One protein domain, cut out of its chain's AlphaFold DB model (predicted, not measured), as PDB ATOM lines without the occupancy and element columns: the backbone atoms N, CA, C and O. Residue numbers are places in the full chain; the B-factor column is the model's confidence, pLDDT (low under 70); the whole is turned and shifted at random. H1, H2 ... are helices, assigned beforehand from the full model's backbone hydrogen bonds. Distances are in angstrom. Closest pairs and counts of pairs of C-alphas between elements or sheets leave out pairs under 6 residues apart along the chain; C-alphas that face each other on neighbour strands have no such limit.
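This is residues 173 to 275 of the 365 residues of an uncharacterized protein of Catenaria anguillulae PL171 (UniProt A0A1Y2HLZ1). Picture an open, flat triangle of three long helices round an empty middle, with H2 and H3 meeting end to end at one corner, H3 and H4 at the next, and the third corner, between H4 and H2, closed by the end of H1. H1 packs on H4 along one side, its last residues making a corner with the start of H2, and the short H5 lies at that same corner, far from H3. The printed part has 103 residues with five named helices, H1 to H5 in order along the chain, and no named strand; the class is all helix. The whole is only just loose, close to extended, with a radius of gyration of the C-alphas of 18.7 A, and it is only just flat, with spans of 58 by 39 by 14 A.

Find C-alpha 173 at (42.337, 44.425, 8.227); from there H1 runs through residues 173 to 188, 22.8 A from first to last C-alpha. After a tight link, H2 takes residues 193 to 214, 30.3 A long. H3 follows with residues 216 to 238, 30.8 A, beginning at C-alpha 216 at (31.126, 24.140, -11.571). H4, residues 241 to 264, is the longest helix by residues and measures 34.2 A. Look last for H5, residues 268 to 275, 10.7 A long, ending at C-alpha 275 at (64.776, 21.622, 17.837).

Look first at H1 and H4, which touch: the closest C-alphas are those of Val 181 and Ala 258, 4.9 A apart. They run the same way at a shallow tilt of 25 degrees. H1 and H2 are close but not clearly touching, with C-alphas 187 and 193 the closest at 7.8 A; their steep tilt of 69.8 degrees is only just short of about perpendicular. H2 and H3 are also close but not clearly touching, with Asp 211 and Arg 217 closest, their C-alphas 6.4 A apart, and stand about perpendicular at 85 degrees. H3 and H4 are close but not clearly touching, with the C-alphas of Asp 235 and His 241 closest at 6.0 A, and run opposite ways at a steep tilt of 39 degrees. H2 and H4 are apart. H5 is close to H1 but not clearly touching it: the C-alphas of Lys 188 and Tyr 268, the closest, are 6.5 A apart. In H1, H2, H3 and H5 every O i to N i+4 pair is within hydrogen-bond range; in H4, 19 of 20 are.

The C-alphas farthest apart are those of Gln 237 and His 273, 58.4 A. Residues 197 to 206 of H2 and residues 220 to 230 of H3 stand free. The printed part has no cut, and its four links between helices are tight. The mean pLDDT of the printed part is 72.2, and 40 residues are under 70, among them residues 239 to 247 and 251 to 260; the mean of H4 is 66.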
ATOM      1  N   SER A 173      41.518  44.868   9.355       73.88
ATOM      2  CA  SER A 173      42.337  44.425   8.227       73.88
ATOM      3  C   SER A 173      43.653  43.801   8.690       73.88
ATOM      4  O   SER A 173      43.996  42.717   8.222       73.88
ATOM      5  N   ASP A 174      44.343  44.430   9.648       78.31
ATOM      6  CA  ASP A 174      45.586  43.891  10.219       78.31
ATOM      7  C   ASP A 174      45.330  42.547  10.898       78.31
ATOM      8  O   ASP A 174      46.066  41.593  10.680       78.31
ATOM      9  N   THR A 175      44.223  42.431  11.635       84.75
ATOM     10  CA  THR A 175      43.849  41.185  12.319       84.75
ATOM     11  C   THR A 175      43.626  40.042  11.327       84.75
ATOM     12  O   THR A 175      44.115  38.935  11.541       84.75
ATOM     13  N   ILE A 176      42.925  40.304  10.217       73.12
ATOM     14  CA  ILE A 176      42.684  39.300   9.170       73.12
ATOM     15  C   ILE A 176      43.994  38.897   8.491       73.12
ATOM     16  O   ILE A 176      44.228  37.708   8.274       73.12
ATOM     17  N   ILE A 177      44.856  39.866   8.171       75.69
ATOM     18  CA  ILE A 177      46.152  39.605   7.539       75.69
ATOM     19  C   ILE A 177      47.037  38.776   8.476       75.69
ATOM     20  O   ILE A 177      47.559  37.740   8.062       75.69
ATOM     21  N   THR A 178      47.166  39.172   9.743       80.50
ATOM     22  CA  THR A 178      47.970  38.451  10.736       80.50
ATOM     23  C   THR A 178      47.427  37.048  10.979       80.50
ATOM     24  O   THR A 178      48.211  36.102  10.982       80.50
ATOM     25  N   ALA A 179      46.107  36.878  11.098       79.31
ATOM     26  CA  ALA A 179      45.492  35.562  11.258       79.31
ATOM     27  C   ALA A 179      45.731  34.660  10.035       79.31
ATOM     28  O   ALA A 179      46.048  33.481  10.192       79.31
ATOM     29  N   ALA A 180      45.634  35.204   8.817       70.81
ATOM     30  CA  ALA A 180      45.896  34.454   7.589       70.81
ATOM     31  C   ALA A 180      47.371  34.035   7.473       70.81
ATOM     32  O   ALA A 180      47.662  32.890   7.125       70.81
ATOM     33  N   VAL A 181      48.303  34.934   7.807       78.75
ATOM     34  CA  VAL A 181      49.744  34.644   7.820       78.75
ATOM     35  C   VAL A 181      50.082  33.609   8.895       78.75
ATOM     36  O   VAL A 181      50.764  32.633   8.595       78.75
ATOM     37  N   GLN A 182      49.566  33.761  10.118       77.06
ATOM     38  CA  GLN A 182      49.770  32.791  11.198       77.06
ATOM     39  C   GLN A 182      49.180  31.423  10.854       77.06
ATOM     40  O   GLN A 182      49.843  30.412  11.061       77.06
ATOM     41  N   GLY A 183      47.980  31.376  10.268       74.69
ATOM     42  CA  GLY A 183      47.371  30.132   9.801       74.69
ATOM     43  C   GLY A 183      48.207  29.444   8.721       74.69
ATOM     44  O   GLY A 183      48.412  28.234   8.783       74.69
ATOM     45  N   ALA A 184      48.749  30.209   7.770       73.56
ATOM     46  CA  ALA A 184      49.624  29.689   6.721       73.56
ATOM     47  C   ALA A 184      50.953  29.139   7.273       73.56
ATOM     48  O   ALA A 184      51.393  28.066   6.853       73.56
ATOM     49  N   VAL A 185      51.572  29.838   8.230       76.38
ATOM     50  CA  VAL A 185      52.803  29.389   8.903       76.38
ATOM     51  C   VAL A 185      52.534  28.140   9.746       76.38
ATOM     52  O   VAL A 185      53.254  27.153   9.609       76.38
ATOM     53  N   ALA A 186      51.458  28.131  10.539       74.75
ATOM     54  CA  ALA A 186      51.059  26.986  11.357       74.75
ATOM     55  C   ALA A 186      50.728  25.746  10.510       74.75
ATOM     56  O   ALA A 186      51.069  24.626  10.887       74.75
ATOM     57  N   LEU A 187      50.116  25.933   9.336       72.81
ATOM     58  CA  LEU A 187      49.880  24.852   8.374       72.81
ATOM     59  C   LEU A 187      51.186  24.245   7.855       72.81
ATOM     60  O   LEU A 187      51.262  23.029   7.696       72.81
ATOM     61  N   LYS A 188      52.211  25.067   7.599       72.12
ATOM     62  CA  LYS A 188      53.506  24.583   7.105       72.12
ATOM     63  C   LYS A 188      54.356  23.924   8.195       72.12
ATOM     64  O   LYS A 188      55.066  22.964   7.911       72.12
ATOM     65  N   GLN A 189      54.259  24.418   9.426       74.56
ATOM     66  CA  GLN A 189      54.941  23.871  10.603       74.56
ATOM     67  C   GLN A 189      54.200  22.684  11.239       74.56
ATOM     68  O   GLN A 189      54.661  22.127  12.231       74.56
ATOM     69  N   SER A 190      53.048  22.277  10.700       70.56
ATOM     70  CA  SER A 190      52.329  21.111  11.201       70.56
ATOM     71  C   SER A 190      53.098  19.821  10.861       70.56
ATOM     72  O   SER A 190      53.472  19.663   9.701       70.56
ATOM     73  N   PRO A 191      53.241  18.852  11.794       58.09
ATOM     74  CA  PRO A 191      53.800  17.508  11.551       58.09
ATOM     75  C   PRO A 191      52.987  16.639  10.578       58.09
ATOM     76  O   PRO A 191      53.306  15.474  10.349       58.09
ATOM     77  N   ILE A 192      51.913  17.190  10.011       60.81
ATOM     78  CA  ILE A 192      50.964  16.527   9.123       60.81
ATOM     79  C   ILE A 192      51.132  16.996   7.654       60.81
ATOM     80  O   ILE A 192      50.137  17.042   6.926       60.81
ATOM     81  N   PRO A 193      52.321  17.379   7.135       56.91
ATOM     82  CA  PRO A 193      52.393  17.908   5.775       56.91
ATOM     83  C   PRO A 193      51.977  16.838   4.755       56.91
ATOM     84  O   PRO A 193      51.390  17.166   3.727       56.91
ATOM     85  N   ASP A 194      52.158  15.557   5.081       59.53
ATOM     86  CA  ASP A 194      51.784  14.444   4.213       59.53
ATOM     87  C   ASP A 194      50.265  14.180   4.204       59.53
ATOM     88  O   ASP A 194      49.660  13.989   3.147       59.53
ATOM     89  N   ALA A 195      49.586  14.278   5.357       64.12
ATOM     90  CA  ALA A 195      48.127  14.120   5.384       64.12
ATOM     91  C   ALA A 195      47.395  15.374   4.886       64.12
ATOM     92  O   ALA A 195      46.344  15.235   4.261       64.12
ATOM     93  N   VAL A 196      47.951  16.577   5.078       68.69
ATOM     94  CA  VAL A 196      47.404  17.811   4.489       68.69
ATOM     95  C   VAL A 196      47.589  17.795   2.978       68.69
ATOM     96  O   VAL A 196      46.619  18.025   2.262       68.69
ATOM     97  N   THR A 197      48.772  17.443   2.467       71.44
ATOM     98  CA  THR A 197      48.988  17.308   1.017       71.44
ATOM     99  C   THR A 197      48.069  16.233   0.448       71.44
ATOM    100  O   THR A 197      47.345  16.495  -0.509       71.44
ATOM    101  N   GLY A 198      47.972  15.068   1.095       74.94
ATOM    102  CA  GLY A 198      47.055  14.005   0.693       74.94
ATOM    103  C   GLY A 198      45.578  14.416   0.715       74.94
ATOM    104  O   GLY A 198      44.829  14.040  -0.193       74.94
ATOM    105  N   ALA A 199      45.150  15.196   1.711       72.19
ATOM    106  CA  ALA A 199      43.790  15.723   1.818       72.19
ATOM    107  C   ALA A 199      43.516  16.809   0.773       72.19
ATOM    108  O   ALA A 199      42.465  16.783   0.137       72.19
ATOM    109  N   VAL A 200      44.467  17.710   0.534       76.69
ATOM    110  CA  VAL A 200      44.374  18.771  -0.474       76.69
ATOM    111  C   VAL A 200      44.375  18.169  -1.875       76.69
ATOM    112  O   VAL A 200      43.511  18.512  -2.675       76.69
ATOM    113  N   THR A 201      45.256  17.216  -2.183       75.25
ATOM    114  CA  THR A 201      45.270  16.531  -3.484       75.25
ATOM    115  C   THR A 201      43.992  15.718  -3.703       75.25
ATOM    116  O   THR A 201      43.425  15.760  -4.797       75.25
ATOM    117  N   ARG A 202      43.480  15.016  -2.676       79.31
ATOM    118  CA  ARG A 202      42.158  14.363  -2.755       79.31
ATOM    119  C   ARG A 202      41.035  15.378  -2.938       79.31
ATOM    120  O   ARG A 202      40.144  15.140  -3.747       79.31
ATOM    121  N   GLY A 203      41.104  16.509  -2.246       83.50
ATOM    122  CA  GLY A 203      40.176  17.625  -2.388       83.50
ATOM    123  C   GLY A 203      40.170  18.179  -3.808       83.50
ATOM    124  O   GLY A 203      39.106  18.294  -4.403       83.50
ATOM    125  N   PHE A 204      41.342  18.426  -4.397       81.56
ATOM    126  CA  PHE A 204      41.481  18.874  -5.783       81.56
ATOM    127  C   PHE A 204      40.931  17.857  -6.778       81.56
ATOM    128  O   PHE A 204      40.204  18.246  -7.689       81.56
ATOM    129  N   LYS A 205      41.219  16.563  -6.599       79.19
ATOM    130  CA  LYS A 205      40.651  15.505  -7.451       79.19
ATOM    131  C   LYS A 205      39.126  15.447  -7.337       79.19
ATOM    132  O   LYS A 205      38.448  15.372  -8.356       79.19
ATOM    133  N   SER A 206      38.590  15.552  -6.121       80.38
ATOM    134  CA  SER A 206      37.145  15.611  -5.875       80.38
ATOM    135  C   SER A 206      36.512  16.849  -6.520       80.38
ATOM    136  O   SER A 206      35.514  16.740  -7.225       80.38
ATOM    137  N   LEU A 207      37.140  18.020  -6.384       76.25
ATOM    138  CA  LEU A 207      36.713  19.260  -7.032       76.25
ATOM    139  C   LEU A 207      36.746  19.159  -8.556       76.25
ATOM    140  O   LEU A 207      35.805  19.607  -9.198       76.25
ATOM    141  N   GLN A 208      37.781  18.554  -9.142       82.50
ATOM    142  CA  GLN A 208      37.850  18.319 -10.588       82.50
ATOM    143  C   GLN A 208      36.746  17.368 -11.061       82.50
ATOM    144  O   GLN A 208      36.125  17.613 -12.093       82.50
ATOM    145  N   GLN A 209      36.463  16.313 -10.299       87.38
ATOM    146  CA  GLN A 209      35.400  15.363 -10.622       87.38
ATOM    147  C   GLN A 209      34.008  16.006 -10.513       87.38
ATOM    148  O   GLN A 209      33.155  15.825 -11.387       87.38
ATOM    149  N   LEU A 210      33.785  16.812  -9.472       81.94
ATOM    150  CA  LEU A 210      32.571  17.611  -9.321       81.94
ATOM    151  C   LEU A 210      32.456  18.666 -10.422       81.94
ATOM    152  O   LEU A 210      31.362  18.904 -10.924       81.94
ATOM    153  N   ASP A 211      33.564  19.268 -10.838       85.94
ATOM    154  CA  ASP A 211      33.583  20.238 -11.923       85.94
ATOM    155  C   ASP A 211      33.192  19.601 -13.261       85.94
ATOM    156  O   ASP A 211      32.336  20.140 -13.957       85.94
ATOM    157  N   GLN A 212      33.702  18.408 -13.580       89.25
ATOM    158  CA  GLN A 212      33.280  17.661 -14.773       89.25
ATOM    159  C   GLN A 212      31.794  17.278 -14.728       89.25
ATOM    160  O   GLN A 212      31.105  17.352 -15.745       89.25
ATOM    161  N   THR A 213      31.291  16.906 -13.549       91.00
ATOM    162  CA  THR A 213      29.902  16.447 -13.376       91.00
ATOM    163  C   THR A 213      28.902  17.604 -13.398       91.00
ATOM    164  O   THR A 213      27.840  17.512 -14.009       91.00
ATOM    165  N   TYR A 214      29.231  18.716 -12.741       87.94
ATOM    166  CA  TYR A 214      28.300  19.820 -12.497       87.94
ATOM    167  C   TYR A 214      28.620  21.092 -13.279       87.94
ATOM    168  O   TYR A 214      27.879  22.074 -13.141       87.94
ATOM    169  N   LYS A 215      29.696  21.086 -14.079       88.94
ATOM    170  CA  LYS A 215      30.237  22.261 -14.774       88.94
ATOM    171  C   LYS A 215      30.385  23.434 -13.808       88.94
ATOM    172  O   LYS A 215      29.868  24.529 -14.043       88.94
ATOM    173  N   LEU A 216      31.019  23.171 -12.662       73.75
ATOM    174  CA  LEU A 216      31.126  24.140 -11.571       73.75
ATOM    175  C   LEU A 216      31.816  25.412 -12.039       73.75
ATOM    176  O   LEU A 216      31.362  26.486 -11.663       73.75
ATOM    177  N   ARG A 217      32.832  25.312 -12.901       70.12
ATOM    178  CA  ARG A 217      33.477  26.466 -13.541       70.12
ATOM    179  C   ARG A 217      32.492  27.321 -14.320       70.12
ATOM    180  O   ARG A 217      32.459  28.527 -14.108       70.12
ATOM    181  N   ASP A 218      31.654  26.720 -15.160       73.31
ATOM    182  CA  ASP A 218      30.672  27.473 -15.948       73.31
ATOM    183  C   ASP A 218      29.652  28.161 -15.037       73.31
ATOM    184  O   ASP A 218      29.321  29.331 -15.242       73.31
ATOM    185  N   LYS A 219      29.204  27.472 -13.980       81.31
ATOM    186  CA  LYS A 219      28.295  28.040 -12.974       81.31
ATOM    187  C   LYS A 219      28.955  29.129 -12.136       81.31
ATOM    188  O   LYS A 219      28.304  30.127 -11.863       81.31
ATOM    189  N   LEU A 220      30.221  28.977 -11.757       70.50
ATOM    190  CA  LEU A 220      31.003  29.982 -11.030       70.50
ATOM    191  C   LEU A 220      31.261  31.210 -11.891       70.50
ATOM    192  O   LEU A 220      31.138  32.323 -11.398       70.50
ATOM    193  N   VAL A 221      31.565  31.036 -13.176       66.56
ATOM    194  CA  VAL A 221      31.715  32.148 -14.120       66.56
ATOM    195  C   VAL A 221      30.371  32.837 -14.343       66.56
ATOM    196  O   VAL A 221      30.310  34.064 -14.338       66.56
ATOM    197  N   ALA A 222      29.282  32.083 -14.503       75.69
ATOM    198  CA  ALA A 222      27.941  32.648 -14.626       75.69
ATOM    199  C   ALA A 222      27.518  33.392 -13.349       75.69
ATOM    200  O   ALA A 222      27.004  34.505 -13.432       75.69
ATOM    201  N   LEU A 223      27.791  32.818 -12.177       78.94
ATOM    202  CA  LEU A 223      27.539  33.432 -10.878       78.94
ATOM    203  C   LEU A 223      28.424  34.657 -10.664       78.94
ATOM    204  O   LEU A 223      27.921  35.663 -10.193       78.94
ATOM    205  N   GLY A 224      29.689  34.611 -11.078       69.12
ATOM    206  CA  GLY A 224      30.614  35.741 -11.056       69.12
ATOM    207  C   GLY A 224      30.136  36.884 -11.950       69.12
ATOM    208  O   GLY A 224      30.122  38.040 -11.533       69.12
ATOM    209  N   LYS A 225      29.650  36.577 -13.157       69.56
ATOM    210  CA  LYS A 225      29.002  37.568 -14.029       69.56
ATOM    211  C   LYS A 225      27.759  38.153 -13.361       69.56
ATOM    212  O   LYS A 225      27.643  39.369 -13.269       69.56
ATOM    213  N   ALA A 226      26.873  37.304 -12.840       73.25
ATOM    214  CA  ALA A 226      25.654  37.738 -12.165       73.25
ATOM    215  C   ALA A 226      25.949  38.573 -10.909       73.25
ATOM    216  O   ALA A 226      25.272  39.568 -10.666       73.25
ATOM    217  N   SER A 227      26.977  38.214 -10.136       69.94
ATOM    218  CA  SER A 227      27.390  38.953  -8.948       69.94
ATOM    219  C   SER A 227      28.008  40.292  -9.313       69.94
ATOM    220  O   SER A 227      27.717  41.263  -8.634       69.94
ATOM    221  N   VAL A 228      28.808  40.377 -10.382       69.06
ATOM    222  CA  VAL A 228      29.360  41.656 -10.858       69.06
ATOM    223  C   VAL A 228      28.245  42.553 -11.389       69.06
ATOM    224  O   VAL A 228      28.169  43.709 -10.992       69.06
ATOM    225  N   THR A 229      27.333  42.032 -12.215       74.19
ATOM    226  CA  THR A 229      26.168  42.798 -12.687       74.19
ATOM    227  C   THR A 229      25.329  43.296 -11.513       74.19
ATOM    228  O   THR A 229      25.020  44.481 -11.439       74.19
ATOM    229  N   LYS A 230      25.034  42.420 -10.544       77.62
ATOM    230  CA  LYS A 230      24.269  42.798  -9.355       77.62
ATOM    231  C   LYS A 230      25.037  43.764  -8.453       77.62
ATOM    232  O   LYS A 230      24.424  44.655  -7.883       77.62
ATOM    233  N   ALA A 231      26.355  43.625  -8.342       67.06
ATOM    234  CA  ALA A 231      27.194  44.560  -7.607       67.06
ATOM    235  C   ALA A 231      27.163  45.945  -8.256       67.06
ATOM    236  O   ALA A 231      27.010  46.908  -7.522       67.06
ATOM    237  N   ILE A 232      27.207  46.042  -9.592       68.81
ATOM    238  CA  ILE A 232      27.072  47.306 -10.339       68.81
ATOM    239  C   ILE A 232      25.686  47.935 -10.120       68.81
ATOM    240  O   ILE A 232      25.579  49.148  -9.930       68.81
ATOM    241  N   ASP A 233      24.623  47.128 -10.119       75.94
ATOM    242  CA  ASP A 233      23.263  47.618  -9.859       75.94
ATOM    243  C   ASP A 233      23.094  48.115  -8.415       75.94
ATOM    244  O   ASP A 233      22.517  49.180  -8.185       75.94
ATOM    245  N   VAL A 234      23.640  47.382  -7.441       75.06
ATOM    246  CA  VAL A 234      23.659  47.790  -6.027       75.06
ATOM    247  C   VAL A 234      24.534  49.030  -5.831       75.06
ATOM    248  O   VAL A 234      24.168  49.919  -5.060       75.06
ATOM    249  N   ASP A 235      25.646  49.134  -6.559       69.94
ATOM    250  CA  ASP A 235      26.530  50.299  -6.558       69.94
ATOM    251  C   ASP A 235      25.743  51.560  -6.886       69.94
ATOM    252  O   ASP A 235      25.732  52.513  -6.101       69.94
ATOM    253  N   ARG A 236      25.004  51.523  -8.002       72.00
ATOM    254  CA  ARG A 236      24.186  52.645  -8.478       72.00
ATOM    255  C   ARG A 236      23.174  53.124  -7.444       72.00
ATOM    256  O   ARG A 236      22.880  54.314  -7.413       72.00
ATOM    257  N   GLN A 237      22.648  52.222  -6.618       73.44
ATOM    258  CA  GLN A 237      21.624  52.551  -5.627       73.44
ATOM    259  C   GLN A 237      22.196  53.015  -4.280       73.44
ATOM    260  O   GLN A 237      21.542  53.798  -3.596       73.44
ATOM    261  N   TYR A 238      23.396  52.569  -3.893       70.81
ATOM    262  CA  TYR A 238      23.881  52.722  -2.512       70.81
ATOM    263  C   TYR A 238      25.292  53.321  -2.366       70.81
ATOM    264  O   TYR A 238      25.798  53.387  -1.247       70.81
ATOM    265  N   GLN A 239      25.948  53.762  -3.449       66.25
ATOM    266  CA  GLN A 239      27.327  54.298  -3.408       66.25
ATOM    267  C   GLN A 239      28.325  53.353  -2.696       66.25
ATOM    268  O   GLN A 239      29.283  53.774  -2.047       66.25
ATOM    269  N   VAL A 240      28.116  52.040  -2.839       59.50
ATOM    270  CA  VAL A 240      28.844  50.997  -2.090       59.50
ATOM    271  C   VAL A 240      30.322  50.887  -2.492       59.50
ATOM    272  O   VAL A 240      31.145  50.466  -1.672       59.50
ATOM    273  N   HIS A 241      30.659  51.333  -3.706       56.81
ATOM    274  CA  HIS A 241      31.980  51.503  -4.314       56.81
ATOM    275  C   HIS A 241      33.104  51.778  -3.297       56.81
ATOM    276  O   HIS A 241      34.156  51.141  -3.350       56.81
ATOM    277  N   GLN A 242      32.886  52.683  -2.331       60.03
ATOM    278  CA  GLN A 242      33.923  53.069  -1.368       60.03
ATOM    279  C   GLN A 242      34.216  52.011  -0.292       60.03
ATOM    280  O   GLN A 242      35.362  51.878   0.132       60.03
ATOM    281  N   LYS A 243      33.218  51.237   0.153       59.50
ATOM    282  CA  LYS A 243      33.401  50.247   1.233       59.50
ATOM    283  C   LYS A 243      33.764  48.865   0.701       59.50
ATOM    284  O   LYS A 243      34.624  48.193   1.269       59.50
ATOM    285  N   VAL A 244      33.142  48.447  -0.401       63.84
ATOM    286  CA  VAL A 244      33.390  47.114  -0.971       63.84
ATOM    287  C   VAL A 244      34.712  47.063  -1.730       63.84
ATOM    288  O   VAL A 244      35.406  46.054  -1.631       63.84
ATOM    289  N   GLY A 245      35.131  48.151  -2.389       67.81
ATOM    290  CA  GLY A 245      36.439  48.206  -3.050       67.81
ATOM    291  C   GLY A 245      37.598  47.984  -2.071       67.81
ATOM    292  O   GLY A 245      38.492  47.183  -2.339       67.81
ATOM    293  N   GLY A 246      37.535  48.619  -0.894       69.12
ATOM    294  CA  GLY A 246      38.519  48.437   0.176       69.12
ATOM    295  C   GLY A 246      38.543  47.010   0.727       69.12
ATOM    296  O   GLY A 246      39.615  46.417   0.842       69.12
ATOM    297  N   ALA A 247      37.375  46.424   1.007       68.19
ATOM    298  CA  ALA A 247      37.278  45.042   1.481       68.19
ATOM    299  C   ALA A 247      37.798  44.030   0.443       68.19
ATOM    300  O   ALA A 247      38.563  43.130   0.791       68.19
ATOM    301  N   LEU A 248      37.449  44.211  -0.836       70.12
ATOM    302  CA  LEU A 248      37.900  43.347  -1.926       70.12
ATOM    303  C   LEU A 248      39.425  43.413  -2.090       70.12
ATOM    304  O   LEU A 248      40.086  42.376  -2.066       70.12
ATOM    305  N   LEU A 249      39.998  44.617  -2.176       68.62
ATOM    306  CA  LEU A 249      41.449  44.808  -2.285       68.62
ATOM    307  C   LEU A 249      42.198  44.266  -1.060       68.62
ATOM    308  O   LEU A 249      43.260  43.658  -1.208       68.62
ATOM    309  N   THR A 250      41.636  44.441   0.138       73.94
ATOM    310  CA  THR A 250      42.208  43.901   1.382       73.94
ATOM    311  C   THR A 250      42.194  42.377   1.365       73.94
ATOM    312  O   THR A 250      43.212  41.761   1.665       73.94
ATOM    313  N   SER A 251      41.086  41.759   0.945       64.56
ATOM    314  CA  SER A 251      40.986  40.300   0.838       64.56
ATOM    315  C   SER A 251      41.983  39.728  -0.173       64.56
ATOM    316  O   SER A 251      42.688  38.769   0.138       64.56
ATOM    317  N   LEU A 252      42.130  40.365  -1.338       65.81
ATOM    318  CA  LEU A 252      43.085  39.944  -2.363       65.81
ATOM    319  C   LEU A 252      44.533  40.081  -1.865       65.81
ATOM    320  O   LEU A 252      45.353  39.178  -2.048       65.81
ATOM    321  N   SER A 253      44.836  41.186  -1.179       66.94
ATOM    322  CA  SER A 253      46.156  41.430  -0.588       66.94
ATOM    323  C   SER A 253      46.477  40.422   0.516       66.94
ATOM    324  O   SER A 253      47.588  39.896   0.546       66.94
ATOM    325  N   ALA A 254      45.511  40.105   1.382       66.00
ATOM    326  CA  ALA A 254      45.667  39.128   2.457       66.00
ATOM    327  C   ALA A 254      45.924  37.719   1.909       66.00
ATOM    328  O   ALA A 254      46.866  37.061   2.347       66.00
ATOM    329  N   VAL A 255      45.160  37.282   0.900       66.62
ATOM    330  CA  VAL A 255      45.376  35.983   0.233       66.62
ATOM    331  C   VAL A 255      46.763  35.921  -0.406       66.62
ATOM    332  O   VAL A 255      47.469  34.926  -0.255       66.62
ATOM    333  N   THR A 256      47.192  36.999  -1.063       64.12
ATOM    334  CA  THR A 256      48.519  37.067  -1.693       64.12
ATOM    335  C   THR A 256      49.637  37.001  -0.646       64.12
ATOM    336  O   THR A 256      50.584  36.234  -0.802       64.12
ATOM    337  N   GLN A 257      49.529  37.755   0.455       67.38
ATOM    338  CA  GLN A 257      50.514  37.714   1.540       67.38
ATOM    339  C   GLN A 257      50.560  36.346   2.223       67.38
ATOM    340  O   GLN A 257      51.650  35.845   2.492       67.38
ATOM    341  N   ALA A 258      49.407  35.712   2.438       63.03
ATOM    342  CA  ALA A 258      49.330  34.362   2.984       63.03
ATOM    343  C   ALA A 258      49.996  33.335   2.054       63.03
ATOM    344  O   ALA A 258      50.755  32.492   2.525       63.03
ATOM    345  N   ALA A 259      49.791  33.439   0.736       62.03
ATOM    346  CA  ALA A 259      50.441  32.568  -0.243       62.03
ATOM    347  C   ALA A 259      51.972  32.736  -0.247       62.03
ATOM    348  O   ALA A 259      52.708  31.747  -0.265       62.03
ATOM    349  N   VAL A 260      52.465  33.977  -0.169       65.81
ATOM    350  CA  VAL A 260      53.907  34.267  -0.070       65.81
ATOM    351  C   VAL A 260      54.489  33.742   1.244       65.81
ATOM    352  O   VAL A 260      55.536  33.096   1.232       65.81
ATOM    353  N   ALA A 261      53.810  33.972   2.371       70.88
ATOM    354  CA  ALA A 261      54.232  33.469   3.677       70.88
ATOM    355  C   ALA A 261      54.271  31.934   3.706       70.88
ATOM    356  O   ALA A 261      55.244  31.352   4.180       70.88
ATOM    357  N   TYR A 262      53.270  31.276   3.120       65.69
ATOM    358  CA  TYR A 262      53.248  29.825   2.961       65.69
ATOM    359  C   TYR A 262      54.433  29.325   2.127       65.69
ATOM    360  O   TYR A 262      55.095  28.355   2.499       65.69
ATOM    361  N   LYS A 263      54.762  30.000   1.019       71.31
ATOM    362  CA  LYS A 263      55.923  29.626   0.200       71.31
ATOM    363  C   LYS A 263      57.239  29.778   0.973       71.31
ATOM    364  O   LYS A 263      58.064  28.871   0.916       71.31
ATOM    365  N   ASN A 264      57.399  30.864   1.728       71.06
ATOM    366  CA  ASN A 264      58.670  31.236   2.360       71.06
ATOM    367  C   ASN A 264      58.893  30.675   3.770       71.06
ATOM    368  O   ASN A 264      60.017  30.730   4.257       71.06
ATOM    369  N   ALA A 265      57.862  30.170   4.453       74.94
ATOM    370  CA  ALA A 265      58.046  29.604   5.789       74.94
ATOM    371  C   ALA A 265      59.000  28.383   5.748       74.94
ATOM    372  O   ALA A 265      59.038  27.685   4.737       74.94
ATOM    373  N   PRO A 266      59.795  28.108   6.790       73.25
ATOM    374  CA  PRO A 266      60.666  26.934   6.815       73.25
ATOM    375  C   PRO A 266      59.841  25.646   6.739       73.25
ATOM    376  O   PRO A 266      58.690  25.595   7.189       73.25
ATOM    377  N   SER A 267      60.397  24.613   6.110       67.69
ATOM    378  CA  SER A 267      59.737  23.306   6.058       67.69
ATOM    379  C   SER A 267      59.751  22.665   7.452       67.69
ATOM    380  O   SER A 267      60.693  22.868   8.215       67.69
ATOM    381  N   TYR A 268      58.737  21.859   7.789       65.75
ATOM    382  CA  TYR A 268      58.683  21.143   9.071       65.75
ATOM    383  C   TYR A 268      59.972  20.361   9.375       65.75
ATOM    384  O   TYR A 268      60.410  20.329  10.519       65.75
ATOM    385  N   ALA A 269      60.620  19.790   8.353       70.00
ATOM    386  CA  ALA A 269      61.878  19.070   8.526       70.00
ATOM    387  C   ALA A 269      63.009  19.981   9.037       70.00
ATOM    388  O   ALA A 269      63.801  19.561   9.871       70.00
ATOM    389  N   GLU A 270      63.067  21.236   8.587       73.69
ATOM    390  CA  GLU A 270      64.101  22.195   9.001       73.69
ATOM    391  C   GLU A 270      63.886  22.655  10.445       73.69
ATOM    392  O   GLU A 270      64.845  22.754  11.207       73.69
ATOM    393  N   VAL A 271      62.624  22.868  10.834       75.12
ATOM    394  CA  VAL A 271      62.257  23.235  12.209       75.12
ATOM    395  C   VAL A 271      62.511  22.064  13.164       75.12
ATOM    396  O   VAL A 271      63.158  22.239  14.191       75.12
ATOM    397  N   ALA A 272      62.116  20.843  12.783       74.12
ATOM    398  CA  ALA A 272      62.369  19.641  13.577       74.12
ATOM    399  C   ALA A 272      63.874  19.337  13.745       74.12
ATOM    400  O   ALA A 272      64.285  18.826  14.784       74.12
ATOM    401  N   HIS A 273      64.707  19.660  12.748       69.69
ATOM    402  CA  HIS A 273      66.163  19.540  12.863       69.69
ATOM    403  C   HIS A 273      66.788  20.613  13.764       69.69
ATOM    404  O   HIS A 273      67.781  20.317  14.424       69.69
ATOM    405  N   GLN A 274      66.229  21.824  13.821       66.56
ATOM    406  CA  GLN A 274      66.697  22.871  14.738       66.56
ATOM    407  C   GLN A 274      66.378  22.526  16.197       66.56
ATOM    408  O   GLN A 274      67.282  22.575  17.031       66.56
ATOM    409  N   ASP A 275      65.164  22.050  16.484       67.25
ATOM    410  CA  ASP A 275      64.776  21.622  17.837       67.25
ATOM    411  C   ASP A 275      65.589  20.403  18.328       67.25
ATOM    412  O   ASP A 275      65.828  20.241  19.523       67.25
TER     413      ASP A 275